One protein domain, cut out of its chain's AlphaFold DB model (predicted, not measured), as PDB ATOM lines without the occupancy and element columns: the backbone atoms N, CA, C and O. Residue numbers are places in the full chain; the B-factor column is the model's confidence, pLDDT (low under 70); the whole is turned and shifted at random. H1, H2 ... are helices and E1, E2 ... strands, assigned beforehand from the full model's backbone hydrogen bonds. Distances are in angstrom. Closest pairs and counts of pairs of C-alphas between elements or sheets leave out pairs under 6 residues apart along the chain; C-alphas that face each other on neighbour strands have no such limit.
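Overview. This is residues 2 to 88 of the 88 residues of the protein "DYW_deaminase domain-containing protein" of Kingdonia uniflora (UniProt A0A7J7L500). Two helices, H3 and H4, lie side by side over one face of a small ribbon of two parallel strands, H3 nearer E1 and H4 nearer E2, and H1 crosses this helix pair on the side away from the strands. H2 and the loop before it extend the domain at one end, the loop reaching its tip at Asp 24. The printed part has 87 residues, with four named helices and two named strands in the order H1, H2, H3, E1, H4, E2, of the mixed class. It is compact but flat, with a radius of gyration of the C-alphas of 12.9 A and spans of 39 by 32 by 18 A.

Arrangement. E1, residues 55 to 60, and E2, residues 82 to 87, are parallel at 18 degrees, with N 56 and O 82 at 2.7 A and N 84 and O 56 at 2.9 A, within hydrogen-bond range. With H4, residues 66 to 79, they form a strand-helix-strand unit, two parallel neighbour strands with a helix between, its crossover right-handed. H3, residues 38 to 49, touches H4 with its residues 39 to 43 alone, at a shallow tilt of 14 degrees, the same way; their closest C-alphas, Glu 39 and Cys 68, are 6.4 A apart. H1, residues 2 to 11, only just touches H3 and H4, with 3 pairs of C-alphas within 8 A each, about perpendicular to both at 83 degrees; the closest C-alphas are Ile 2 and Ala 44, 6.5 A, and Leu 9 and Leu 74, 7.1 A. H2, residues 27 to 35, is close to H4 but not clearly touching, C-alphas 34 and 67 being closest at 7.7 A. Every O i to N i+4 pair is within hydrogen-bond range in H1, H2 and H3, and 9 of 10 in H4.

Along the chain. H4 is 20.1 A long, H3 16.4 A, E2 16.6 A, E1 16.3 A, H1 14.0 A and H2 12.3 A, from first to last C-alpha. H1 begins at C-alpha 2 (-25.977, -32.111, 158.909), and E2 ends at C-alpha 87 (-12.227, -42.114, 141.899).

Size, cuts and confidence. The C-alphas farthest apart, Asp 24 and Gly 53, are 40.2 A apart. The link H1 to H2 is long; the other four are tight. The printed part has no cut, and residue 88 alone has a pLDDT under 70.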
ATOM      1  N   ILE A   2     -25.677 -30.783 159.516       74.81
ATOM      2  CA  ILE A   2     -25.977 -32.111 158.909       74.81
ATOM      3  C   ILE A   2     -27.433 -32.517 159.160       74.81
ATOM      4  O   ILE A   2     -28.116 -32.920 158.234       74.81
ATOM      5  N   ARG A   3     -27.947 -32.317 160.383       81.19
ATOM      6  CA  ARG A   3     -29.369 -32.554 160.699       81.19
ATOM      7  C   ARG A   3     -30.325 -31.710 159.846       81.19
ATOM      8  O   ARG A   3     -31.380 -32.197 159.472       81.19
ATOM      9  N   GLU A   4     -29.941 -30.480 159.515       84.19
ATOM     10  CA  GLU A   4     -30.739 -29.577 158.678       84.19
ATOM     11  C   GLU A   4     -30.722 -30.025 157.213       84.19
ATOM     12  O   GLU A   4     -31.775 -30.141 156.592       84.19
ATOM     13  N   LEU A   5     -29.543 -30.365 156.678       84.06
ATOM     14  CA  LEU A   5     -29.404 -30.954 155.349       84.06
ATOM     15  C   LEU A   5     -30.194 -32.263 155.254       84.06
ATOM     16  O   LEU A   5     -30.958 -32.438 154.315       84.06
ATOM     17  N   SER A   6     -30.078 -33.143 156.250       85.12
ATOM     18  CA  SER A   6     -30.862 -34.377 156.341       85.12
ATOM     19  C   SER A   6     -32.362 -34.099 156.401       85.12
ATOM     20  O   SER A   6     -33.121 -34.784 155.725       85.12
ATOM     21  N   GLY A   7     -32.800 -33.083 157.149       89.25
ATOM     22  CA  GLY A   7     -34.200 -32.657 157.186       89.25
ATOM     23  C   GLY A   7     -34.696 -32.184 155.819       89.25
ATOM     24  O   GLY A   7     -35.731 -32.648 155.346       89.25
ATOM     25  N   ARG A   8     -33.916 -31.341 155.131       89.88
ATOM     26  CA  ARG A   8     -34.216 -30.889 153.762       89.88
ATOM     27  C   ARG A   8     -34.269 -32.054 152.782       89.88
ATOM     28  O   ARG A   8     -35.174 -32.099 151.960       89.88
ATOM     29  N   LEU A   9     -33.332 -32.992 152.871       91.00
ATOM     30  CA  LEU A   9     -33.315 -34.185 152.029       91.00
ATOM     31  C   LEU A   9     -34.559 -35.046 152.275       91.00
ATOM     32  O   LEU A   9     -35.230 -35.409 151.312       91.00
ATOM     33  N   LYS A  10     -34.908 -35.318 153.541       91.69
ATOM     34  CA  LYS A  10     -36.118 -36.076 153.907       91.69
ATOM     35  C   LYS A  10     -37.387 -35.391 153.382       91.69
ATOM     36  O   LYS A  10     -38.226 -36.056 152.787       91.69
ATOM     37  N   ALA A  11     -37.478 -34.062 153.479       92.81
ATOM     38  CA  ALA A  11     -38.590 -33.285 152.915       92.81
ATOM     39  C   ALA A  11     -38.702 -33.375 151.378       92.81
ATOM     40  O   ALA A  11     -39.763 -33.106 150.827       92.81
ATOM     41  N   HIS A  12     -37.628 -33.767 150.687       92.06
ATOM     42  CA  HIS A  12     -37.602 -33.994 149.238       92.06
ATOM     43  C   HIS A  12     -37.576 -35.494 148.878       92.06
ATOM     44  O   HIS A  12     -37.180 -35.853 147.768       92.06
ATOM     45  N   GLY A  13     -37.981 -36.372 149.804       92.06
ATOM     46  CA  GLY A  13     -38.163 -37.806 149.553       92.06
ATOM     47  C   GLY A  13     -36.909 -38.668 149.711       92.06
ATOM     48  O   GLY A  13     -36.871 -39.783 149.200       92.06
ATOM     49  N   TYR A  14     -35.866 -38.181 150.389       94.12
ATOM     50  CA  TYR A  14     -34.715 -39.021 150.727       94.12
ATOM     51  C   TYR A  14     -35.021 -39.955 151.897       94.12
ATOM     52  O   TYR A  14     -35.272 -39.497 153.015       94.12
ATOM     53  N   THR A  15     -34.872 -41.252 151.648       93.56
ATOM     54  CA  THR A  15     -34.904 -42.303 152.665       93.56
ATOM     55  C   THR A  15     -33.523 -42.963 152.725       93.56
ATOM     56  O   THR A  15     -33.043 -43.410 151.681       93.56
ATOM     57  N   PRO A  16     -32.858 -43.005 153.898       93.12
ATOM     58  CA  PRO A  16     -31.586 -43.706 154.044       93.12
ATOM     59  C   PRO A  16     -31.715 -45.191 153.682       93.12
ATOM     60  O   PRO A  16     -32.642 -45.853 154.140       93.12
ATOM     61  N   GLN A  17     -30.779 -45.715 152.891       94.62
ATOM     62  CA  GLN A  17     -30.760 -47.135 152.508       94.62
ATOM     63  C   GLN A  17     -30.022 -47.961 153.568       94.62
ATOM     64  O   GLN A  17     -28.826 -48.216 153.437       94.62
ATOM     65  N   THR A  18     -30.700 -48.308 154.665       94.62
ATOM     66  CA  THR A  18     -30.100 -49.028 155.807       94.62
ATOM     67  C   THR A  18     -29.722 -50.475 155.488       94.62
ATOM     68  O   THR A  18     -28.863 -51.033 156.170       94.62
ATOM     69  N   ASP A  19     -30.275 -51.052 154.421       93.25
ATOM     70  CA  ASP A  19     -29.989 -52.400 153.920       93.25
ATOM     71  C   ASP A  19     -28.512 -52.618 153.560       93.25
ATOM     72  O   ASP A  19     -28.005 -53.733 153.667       93.25
ATOM     73  N   ILE A  20     -27.784 -51.550 153.216       92.12
ATOM     74  CA  ILE A  20     -26.357 -51.636 152.876       92.12
ATOM     75  C   ILE A  20     -25.449 -51.753 154.111       92.12
ATOM     76  O   ILE A  20     -24.249 -51.997 153.976       92.12
ATOM     77  N   VAL A  21     -25.986 -51.536 155.318       93.75
ATOM     78  CA  VAL A  21     -25.240 -51.662 156.575       93.75
ATOM     79  C   VAL A  21     -25.429 -53.078 157.111       93.75
ATOM     80  O   VAL A  21     -26.427 -53.386 157.754       93.75
ATOM     81  N   LEU A  22     -24.427 -53.928 156.880       92.88
ATOM     82  CA  LEU A  22     -24.459 -55.359 157.223       92.88
ATOM     83  C   LEU A  22     -24.304 -55.664 158.722       92.88
ATOM     84  O   LEU A  22     -24.377 -56.820 159.127       92.88
ATOM     85  N   HIS A  23     -24.059 -54.647 159.547       92.00
ATOM     86  CA  HIS A  23     -23.933 -54.826 160.990       92.00
ATOM     87  C   HIS A  23     -25.303 -55.139 161.600       92.00
ATOM     88  O   HIS A  23     -26.279 -54.434 161.323       92.00
ATOM     89  N   ASP A  24     -25.359 -56.149 162.468       93.88
ATOM     90  CA  ASP A  24     -26.559 -56.492 163.234       93.88
ATOM     91  C   ASP A  24     -26.758 -55.506 164.394       93.88
ATOM     92  O   ASP A  24     -26.393 -55.733 165.547       93.88
ATOM     93  N   ILE A  25     -27.251 -54.325 164.037       95.56
ATOM     94  CA  ILE A  25     -27.549 -53.223 164.945       95.56
ATOM     95  C   ILE A  25     -28.947 -52.692 164.646       95.56
ATOM     96  O   ILE A  25     -29.501 -52.893 163.563       95.56
ATOM     97  N   LYS A  26     -29.511 -51.952 165.603       95.50
ATOM     98  CA  LYS A  26     -30.817 -51.302 165.440       95.50
ATOM     99  C   LYS A  26     -30.840 -50.430 164.180       95.50
ATOM    100  O   LYS A  26     -29.871 -49.728 163.902       95.50
ATOM    101  N   GLU A  27     -31.973 -50.383 163.481       91.69
ATOM    102  CA  GLU A  27     -32.148 -49.552 162.275       91.69
ATOM    103  C   GLU A  27     -31.784 -48.077 162.509       91.69
ATOM    104  O   GLU A  27     -31.105 -47.454 161.693       91.69
ATOM    105  N   SER A  28     -32.122 -47.535 163.682       91.19
ATOM    106  CA  SER A  28     -31.725 -46.178 164.074       91.19
ATOM    107  C   SER A  28     -30.205 -45.993 164.155       91.19
ATOM    108  O   SER A  28     -29.697 -44.924 163.822       91.19
ATOM    109  N   ALA A  29     -29.467 -47.028 164.560       93.94
ATOM    110  CA  ALA A  29     -28.010 -47.023 164.570       93.94
ATOM    111  C   ALA A  29     -27.440 -47.160 163.147       93.94
ATOM    112  O   ALA A  29     -26.465 -46.483 162.821       93.94
ATOM    113  N   LYS A  30     -28.077 -47.938 162.259       94.62
ATOM    114  CA  LYS A  30     -27.701 -47.989 160.833       94.62
ATOM    115  C   LYS A  30     -27.857 -46.625 160.159       94.62
ATOM    116  O   LYS A  30     -26.936 -46.173 159.481       94.62
ATOM    117  N   GLU A  31     -28.965 -45.917 160.403       92.12
ATOM    118  CA  GLU A  31     -29.146 -44.536 159.925       92.12
ATOM    119  C   GLU A  31     -28.030 -43.605 160.423       92.12
ATOM    120  O   GLU A  31     -27.534 -42.765 159.666       92.12
ATOM    121  N   GLN A  32     -27.605 -43.755 161.683       91.25
ATOM    122  CA  GLN A  32     -26.505 -42.969 162.246       91.25
ATOM    123  C   GLN A  32     -25.174 -43.267 161.551       91.25
ATOM    124  O   GLN A  32     -24.486 -42.317 161.172       91.25
ATOM    125  N   VAL A  33     -24.848 -44.538 161.302       92.81
ATOM    126  CA  VAL A  33     -23.649 -44.940 160.543       92.81
ATOM    127  C   VAL A  33     -23.657 -44.310 159.148       92.81
ATOM    128  O   VAL A  33     -22.692 -43.657 158.751       92.81
ATOM    129  N   LEU A  34     -24.781 -44.394 158.433       93.00
ATOM    130  CA  LEU A  34     -24.919 -43.767 157.118       93.00
ATOM    131  C   LEU A  34     -24.799 -42.244 157.177       93.00
ATOM    132  O   LEU A  34     -24.368 -41.622 156.205       93.00
ATOM    133  N   SER A  35     -25.220 -41.602 158.268       89.88
ATOM    134  CA  SER A  35     -25.180 -40.139 158.404       89.88
ATOM    135  C   SER A  35     -23.756 -39.579 158.479       89.88
ATOM    136  O   SER A  35     -23.539 -38.430 158.089       89.88
ATOM    137  N   VAL A  36     -22.794 -40.398 158.917       90.44
ATOM    138  CA  VAL A  36     -21.383 -40.024 159.089       90.44
ATOM    139  C   VAL A  36     -20.481 -40.515 157.956       90.44
ATOM    140  O   VAL A  36     -19.261 -40.380 158.037       90.44
ATOM    141  N   HIS A  37     -21.053 -41.035 156.867       92.56
ATOM    142  CA  HIS A  37     -20.284 -41.347 155.666       92.56
ATOM    143  C   HIS A  37     -19.500 -40.127 155.173       92.56
ATOM    144  O   HIS A  37     -20.020 -39.009 155.079       92.56
ATOM    145  N   SER A  38     -18.237 -40.356 154.812       91.62
ATOM    146  CA  SER A  38     -17.309 -39.287 154.431       91.62
ATOM    147  C   SER A  38     -17.802 -38.467 153.226       91.62
ATOM    148  O   SER A  38     -17.531 -37.269 153.153       91.62
ATOM    149  N   GLU A  39     -18.563 -39.063 152.299       90.06
ATOM    150  CA  GLU A  39     -19.266 -38.381 151.198       90.06
ATOM    151  C   GLU A  39     -20.223 -37.315 151.730       90.06
ATOM    152  O   GLU A  39     -20.163 -36.165 151.297       90.06
ATOM    153  N   LYS A  40     -21.086 -37.686 152.683       91.00
ATOM    154  CA  LYS A  40     -22.093 -36.781 153.240       91.00
ATOM    155  C   LYS A  40     -21.438 -35.644 153.995       91.00
ATOM    156  O   LYS A  40     -21.834 -34.497 153.807       91.00
ATOM    157  N   LEU A  41     -20.413 -35.952 154.790       91.69
ATOM    158  CA  LEU A  41     -19.636 -34.948 155.516       91.69
ATOM    159  C   LEU A  41     -18.957 -33.972 154.550       91.69
ATOM    160  O   LEU A  41     -19.089 -32.759 154.705       91.69
ATOM    161  N   THR A  42     -18.299 -34.493 153.512       92.00
ATOM    162  CA  THR A  42     -17.608 -33.678 152.504       92.00
ATOM    163  C   THR A  42     -18.584 -32.779 151.755       92.00
ATOM    164  O   THR A  42     -18.330 -31.585 151.609       92.00
ATOM    165  N   ILE A  43     -19.714 -33.321 151.291       90.62
ATOM    166  CA  ILE A  43     -20.724 -32.537 150.573       90.62
ATOM    167  C   ILE A  43     -21.335 -31.491 151.499       90.62
ATOM    168  O   ILE A  43     -21.402 -30.328 151.111       90.62
ATOM    169  N   ALA A  44     -21.729 -31.875 152.718       90.50
ATOM    170  CA  ALA A  44     -22.271 -30.944 153.696       90.50
ATOM    171  C   ALA A  44     -21.303 -29.780 153.899       90.50
ATOM    172  O   ALA A  44     -21.698 -28.645 153.666       90.50
ATOM    173  N   PHE A  45     -20.033 -30.062 154.206       90.81
ATOM    174  CA  PHE A  45     -18.990 -29.054 154.390       90.81
ATOM    175  C   PHE A  45     -18.816 -28.151 153.164       90.81
ATOM    176  O   PHE A  45     -18.740 -26.929 153.293       90.81
ATOM    177  N   ARG A  46     -18.788 -28.723 151.958       91.88
ATOM    178  CA  ARG A  46     -18.646 -27.947 150.718       91.88
ATOM    179  C   ARG A  46     -19.843 -27.035 150.468       91.88
ATOM    180  O   ARG A  46     -19.628 -25.904 150.049       91.88
ATOM    181  N   LEU A  47     -21.063 -27.470 150.773       89.44
ATOM    182  CA  LEU A  47     -22.258 -26.627 150.669       89.44
ATOM    183  C   LEU A  47     -22.231 -25.438 151.642       89.44
ATOM    184  O   LEU A  47     -22.754 -24.387 151.299       89.44
ATOM    185  N   ILE A  48     -21.618 -25.579 152.826       88.88
ATOM    186  CA  ILE A  48     -21.432 -24.454 153.770       88.88
ATOM    187  C   ILE A  48     -20.480 -23.416 153.176       88.88
ATOM    188  O   ILE A  48     -20.714 -22.216 153.250       88.88
ATOM    189  N   ASN A  49     -19.376 -23.900 152.612       89.94
ATOM    190  CA  ASN A  49     -18.228 -23.072 152.259       89.94
ATOM    191  C   ASN A  49     -18.269 -22.549 150.819       89.94
ATOM    192  O   ASN A  49     -17.328 -21.890 150.380       89.94
ATOM    193  N   THR A  50     -19.309 -22.869 150.049       90.75
ATOM    194  CA  THR A  50     -19.410 -22.460 148.647       90.75
ATOM    195  C   THR A  50     -20.756 -21.825 148.352       90.75
ATOM    196  O   THR A  50     -21.762 -22.096 149.003       90.75
ATOM    197  N   LYS A  51     -20.768 -20.925 147.368       89.19
ATOM    198  CA  LYS A  51     -21.996 -20.266 146.922       89.19
ATOM    199  C   LYS A  51     -22.804 -21.218 146.029       89.19
ATOM    200  O   LYS A  51     -22.188 -21.971 145.266       89.19
ATOM    201  N   PRO A  52     -24.147 -21.126 146.024       86.50
ATOM    202  CA  PRO A  52     -24.982 -21.826 145.050       86.50
ATOM    203  C   PRO A  52     -24.459 -21.662 143.618       86.50
ATOM    204  O   PRO A  52     -24.044 -20.575 143.226       86.50
ATOM    205  N   GLY A  53     -24.450 -22.749 142.844       84.31
ATOM    206  CA  GLY A  53     -23.889 -22.771 141.485       84.31
ATOM    207  C   GLY A  53     -22.392 -23.094 141.408       84.31
ATOM    208  O   GLY A  53     -21.892 -23.392 140.321       84.31
ATOM    209  N   THR A  54     -21.674 -23.115 142.536       90.88
ATOM    210  CA  THR A  54     -20.265 -23.533 142.558       90.88
ATOM    211  C   THR A  54     -20.137 -25.013 142.199       90.88
ATOM    212  O   THR A  54     -20.965 -25.850 142.572       90.88
ATOM    213  N   THR A  55     -19.068 -25.350 141.472       91.69
ATOM    214  CA  THR A  55     -18.719 -26.746 141.197       91.69
ATOM    215  C   THR A  55     -17.919 -27.327 142.362       91.69
ATOM    216  O   THR A  55     -16.800 -26.898 142.633       91.69
ATOM    217  N   ILE A  56     -18.478 -28.332 143.028       92.38
ATOM    218  CA  ILE A  56     -17.846 -29.112 144.088       92.38
ATOM    219  C   ILE A  56     -17.158 -30.323 143.446       92.38
ATOM    220  O   ILE A  56     -17.810 -31.173 142.842       92.38
ATOM    221  N   LYS A  57     -15.835 -30.417 143.589       90.75
ATOM    222  CA  LYS A  57     -15.053 -31.582 143.149       90.75
ATOM    223  C   LYS A  57     -14.701 -32.438 144.362       90.75
ATOM    224  O   LYS A  57     -14.144 -31.923 145.332       90.75
ATOM    225  N   ILE A  58     -15.036 -33.721 144.305       89.38
ATOM    226  CA  ILE A  58     -14.737 -34.709 145.345       89.38
ATOM    227  C   ILE A  58     -13.872 -35.788 144.712       89.38
ATOM    228  O   ILE A  58     -14.222 -36.335 143.668       89.38
ATOM    229  N   VAL A  59     -12.738 -36.068 145.341       88.56
ATOM    230  CA  VAL A  59     -11.782 -37.087 144.913       88.56
ATOM    231  C   VAL A  59     -11.701 -38.125 146.031       88.56
ATOM    232  O   VAL A  59     -11.558 -37.741 147.193       88.56
ATOM    233  N   LYS A  60     -11.868 -39.408 145.706       81.81
ATOM    234  CA  LYS A  60     -11.921 -40.511 146.680       81.81
ATOM    235  C   LYS A  60     -11.205 -41.749 146.151       81.81
ATOM    236  O   LYS A  60     -11.271 -42.014 144.965       81.81
ATOM    237  N   ASN A  61     -10.617 -42.545 147.044       78.19
ATOM    238  CA  ASN A  61     -10.030 -43.849 146.694       78.19
ATOM    239  C   ASN A  61     -11.055 -44.997 146.734       78.19
ATOM    240  O   ASN A  61     -10.754 -46.109 146.321       78.19
ATOM    241  N   LEU A  62     -12.247 -44.755 147.290       79.50
ATOM    242  CA  LEU A  62     -13.282 -45.770 147.485       79.50
ATOM    243  C   LEU A  62     -14.519 -45.450 146.654       79.50
ATOM    244  O   LEU A  62     -14.870 -44.282 146.467       79.50
ATOM    245  N   HIS A  63     -15.200 -46.506 146.207       84.38
ATOM    246  CA  HIS A  63     -16.469 -46.387 145.505       84.38
ATOM    247  C   HIS A  63     -17.546 -45.777 146.414       84.38
ATOM    248  O   HIS A  63     -17.661 -46.114 147.593       84.38
ATOM    249  N   VAL A  64     -18.374 -44.902 145.845       88.62
ATOM    250  CA  VAL A  64     -19.485 -44.268 146.560       88.62
ATOM    251  C   VAL A  64     -20.576 -45.301 146.840       88.62
ATOM    252  O   VAL A  64     -21.079 -45.939 145.916       88.62
ATOM    253  N   CYS A  65     -20.990 -45.459 148.097       92.19
ATOM    254  CA  CYS A  65     -22.091 -46.370 148.415       92.19
ATOM    255  C   CYS A  65     -23.426 -45.895 147.807       92.19
ATOM    256  O   CYS A  65     -23.624 -44.700 147.560       92.19
ATOM    257  N   THR A  66     -24.368 -46.820 147.607       92.62
ATOM    258  CA  THR A  66     -25.666 -46.547 146.963       92.62
ATOM    259  C   THR A  66     -26.434 -45.417 147.653       92.62
ATOM    260  O   THR A  66     -26.906 -44.495 146.986       92.62
ATOM    261  N   ASP A  67     -26.452 -45.411 148.988       94.38
ATOM    262  CA  ASP A  67     -27.094 -44.364 149.785       94.38
ATOM    263  C   ASP A  67     -26.490 -42.970 149.526       94.38
ATOM    264  O   ASP A  67     -27.201 -41.996 149.268       94.38
ATOM    265  N   CYS A  68     -25.158 -42.868 149.537       92.75
ATOM    266  CA  CYS A  68     -24.456 -41.607 149.298       92.75
ATOM    267  C   CYS A  68     -24.588 -41.137 147.848       92.75
ATOM    268  O   CYS A  68     -24.667 -39.932 147.594       92.75
ATOM    269  N   HIS A  69     -24.671 -42.062 146.894       92.31
ATOM    270  CA  HIS A  69     -24.946 -41.744 145.499       92.31
ATOM    271  C   HIS A  69     -26.355 -41.145 145.331       92.31
ATOM    272  O   HIS A  69     -26.511 -40.094 144.701       92.31
ATOM    273  N   THR A  70     -27.367 -41.746 145.961       93.62
ATOM    274  CA  THR A  70     -28.751 -41.244 145.969       93.62
ATOM    275  C   THR A  70     -28.846 -39.870 146.639       93.62
ATOM    276  O   THR A  70     -29.408 -38.932 146.066       93.62
ATOM    277  N   MET A  71     -28.221 -39.710 147.808       93.94
ATOM    278  CA  MET A  71     -28.141 -38.438 148.532       93.94
ATOM    279  C   MET A  71     -27.479 -37.339 147.685       93.94
ATOM    280  O   MET A  71     -28.022 -36.237 147.572       93.94
ATOM    281  N   THR A  72     -26.364 -37.644 147.013       92.69
ATOM    282  CA  THR A  72     -25.655 -36.692 146.142       92.69
ATOM    283  C   THR A  72     -26.547 -36.217 144.996       92.69
ATOM    284  O   THR A  72     -26.651 -35.012 144.755       92.69
ATOM    285  N   LYS A  73     -27.248 -37.138 144.319       91.62
ATOM    286  CA  LYS A  73     -28.192 -36.798 143.241       91.62
ATOM    287  C   LYS A  73     -29.294 -35.857 143.712       91.62
ATOM    288  O   LYS A  73     -29.660 -34.938 142.981       91.62
ATOM    289  N   LEU A  74     -29.822 -36.069 144.915       92.75
ATOM    290  CA  LEU A  74     -30.877 -35.214 145.446       92.75
ATOM    291  C   LEU A  74     -30.349 -33.824 145.822       92.75
ATOM    292  O   LEU A  74     -30.992 -32.820 145.524       92.75
ATOM    293  N   ILE A  75     -29.144 -33.742 146.389       91.19
ATOM    294  CA  ILE A  75     -28.500 -32.458 146.688       91.19
ATOM    295  C   ILE A  75     -28.336 -31.603 145.439       91.19
ATOM    296  O   ILE A  75     -28.642 -30.414 145.495       91.19
ATOM    297  N   LEU A  76     -27.903 -32.191 144.321       89.19
ATOM    298  CA  LEU A  76     -27.763 -31.472 143.049       89.19
ATOM    299  C   LEU A  76     -29.067 -30.776 142.639       89.19
ATOM    300  O   LEU A  76     -29.043 -29.628 142.196       89.19
ATOM    301  N   LYS A  77     -30.206 -31.449 142.843       88.38
ATOM    302  CA  LYS A  77     -31.535 -30.905 142.538       88.38
ATOM    303  C   LYS A  77     -31.925 -29.767 143.485       88.38
ATOM    304  O   LYS A  77     -32.473 -28.768 143.035       88.38
ATOM    305  N   ILE A  78     -31.625 -29.901 144.778       89.12
ATOM    306  CA  ILE A  78     -32.055 -28.946 145.813       89.12
ATOM    307  C   ILE A  78     -31.178 -27.687 145.844       89.12
ATOM    308  O   ILE A  78     -31.674 -26.588 146.080       89.12
ATOM    309  N   THR A  79     -29.861 -27.825 145.671       85.88
ATOM    310  CA  THR A  79     -28.905 -26.751 145.990       85.88
ATOM    311  C   THR A  79     -28.350 -26.032 144.762       85.88
ATOM    312  O   THR A  79     -27.579 -25.089 144.927       85.88
ATOM    313  N   ARG A  80     -28.710 -26.460 143.541       85.31
ATOM    314  CA  ARG A  80     -28.183 -25.944 142.260       85.31
ATOM    315  C   ARG A  80     -26.649 -25.998 142.134       85.31
ATOM    316  O   ARG A  80     -26.076 -25.300 141.302       85.31
ATOM    317  N   HIS A  81     -25.966 -26.796 142.953       88.12
ATOM    318  CA  HIS A  81     -24.528 -27.028 142.811       88.12
ATOM    319  C   HIS A  81     -24.266 -28.058 141.713       88.12
ATOM    320  O   HIS A  81     -25.122 -28.887 141.407       88.12
ATOM    321  N   LYS A  82     -23.053 -28.047 141.155       88.50
ATOM    322  CA  LYS A  82     -22.542 -29.150 140.329       88.50
ATOM    323  C   LYS A  82     -21.571 -29.962 141.178       88.50
ATOM    324  O   LYS A  82     -20.629 -29.391 141.707       88.50
ATOM    325  N   ILE A  83     -21.783 -31.265 141.324       90.38
ATOM    326  CA  ILE A  83     -20.902 -32.160 142.087       90.38
ATOM    327  C   ILE A  83     -20.276 -33.132 141.099       90.38
ATOM    328  O   ILE A  83     -20.984 -33.842 140.390       90.38
ATOM    329  N   VAL A  84     -18.947 -33.150 141.055       88.50
ATOM    330  CA  VAL A  84     -18.168 -34.103 140.265       88.50
ATOM    331  C   VAL A  84     -17.403 -34.979 141.240       88.50
ATOM    332  O   VAL A  84     -16.543 -34.482 141.969       88.50
ATOM    333  N   VAL A  85     -17.723 -36.271 141.247       85.62
ATOM    334  CA  VAL A  85     -17.003 -37.272 142.035       85.62
ATOM    335  C   VAL A  85     -16.067 -38.027 141.099       85.62
ATOM    336  O   VAL A  85     -16.506 -38.529 140.066       85.62
ATOM    337  N   ARG A  86     -14.777 -38.064 141.432       84.19
ATOM    338  CA  ARG A  86     -13.765 -38.863 140.733       84.19
ATOM    339  C   ARG A  86     -13.166 -39.876 141.694       84.19
ATOM    340  O   ARG A  86     -12.846 -39.523 142.830       84.19
ATOM    341  N   ASN A  87     -12.999 -41.096 141.203       79.12
ATOM    342  CA  ASN A  87     -12.227 -42.114 141.899       79.12
ATOM    343  C   ASN A  87     -10.738 -41.925 141.558       79.12
ATOM    344  O   ASN A  87     -10.430 -41.523 140.430       79.12
ATOM    345  N   LEU A  88      -9.861 -42.140 142.538       69.00
ATOM    346  CA  LEU A  88      -8.407 -42.252 142.373       69.00
ATOM    347  C   LEU A  88      -8.009 -43.685 142.035       69.00
ATOM    348  O   LEU A  88      -8.712 -44.605 142.508       69.00
TER     349      LEU A  88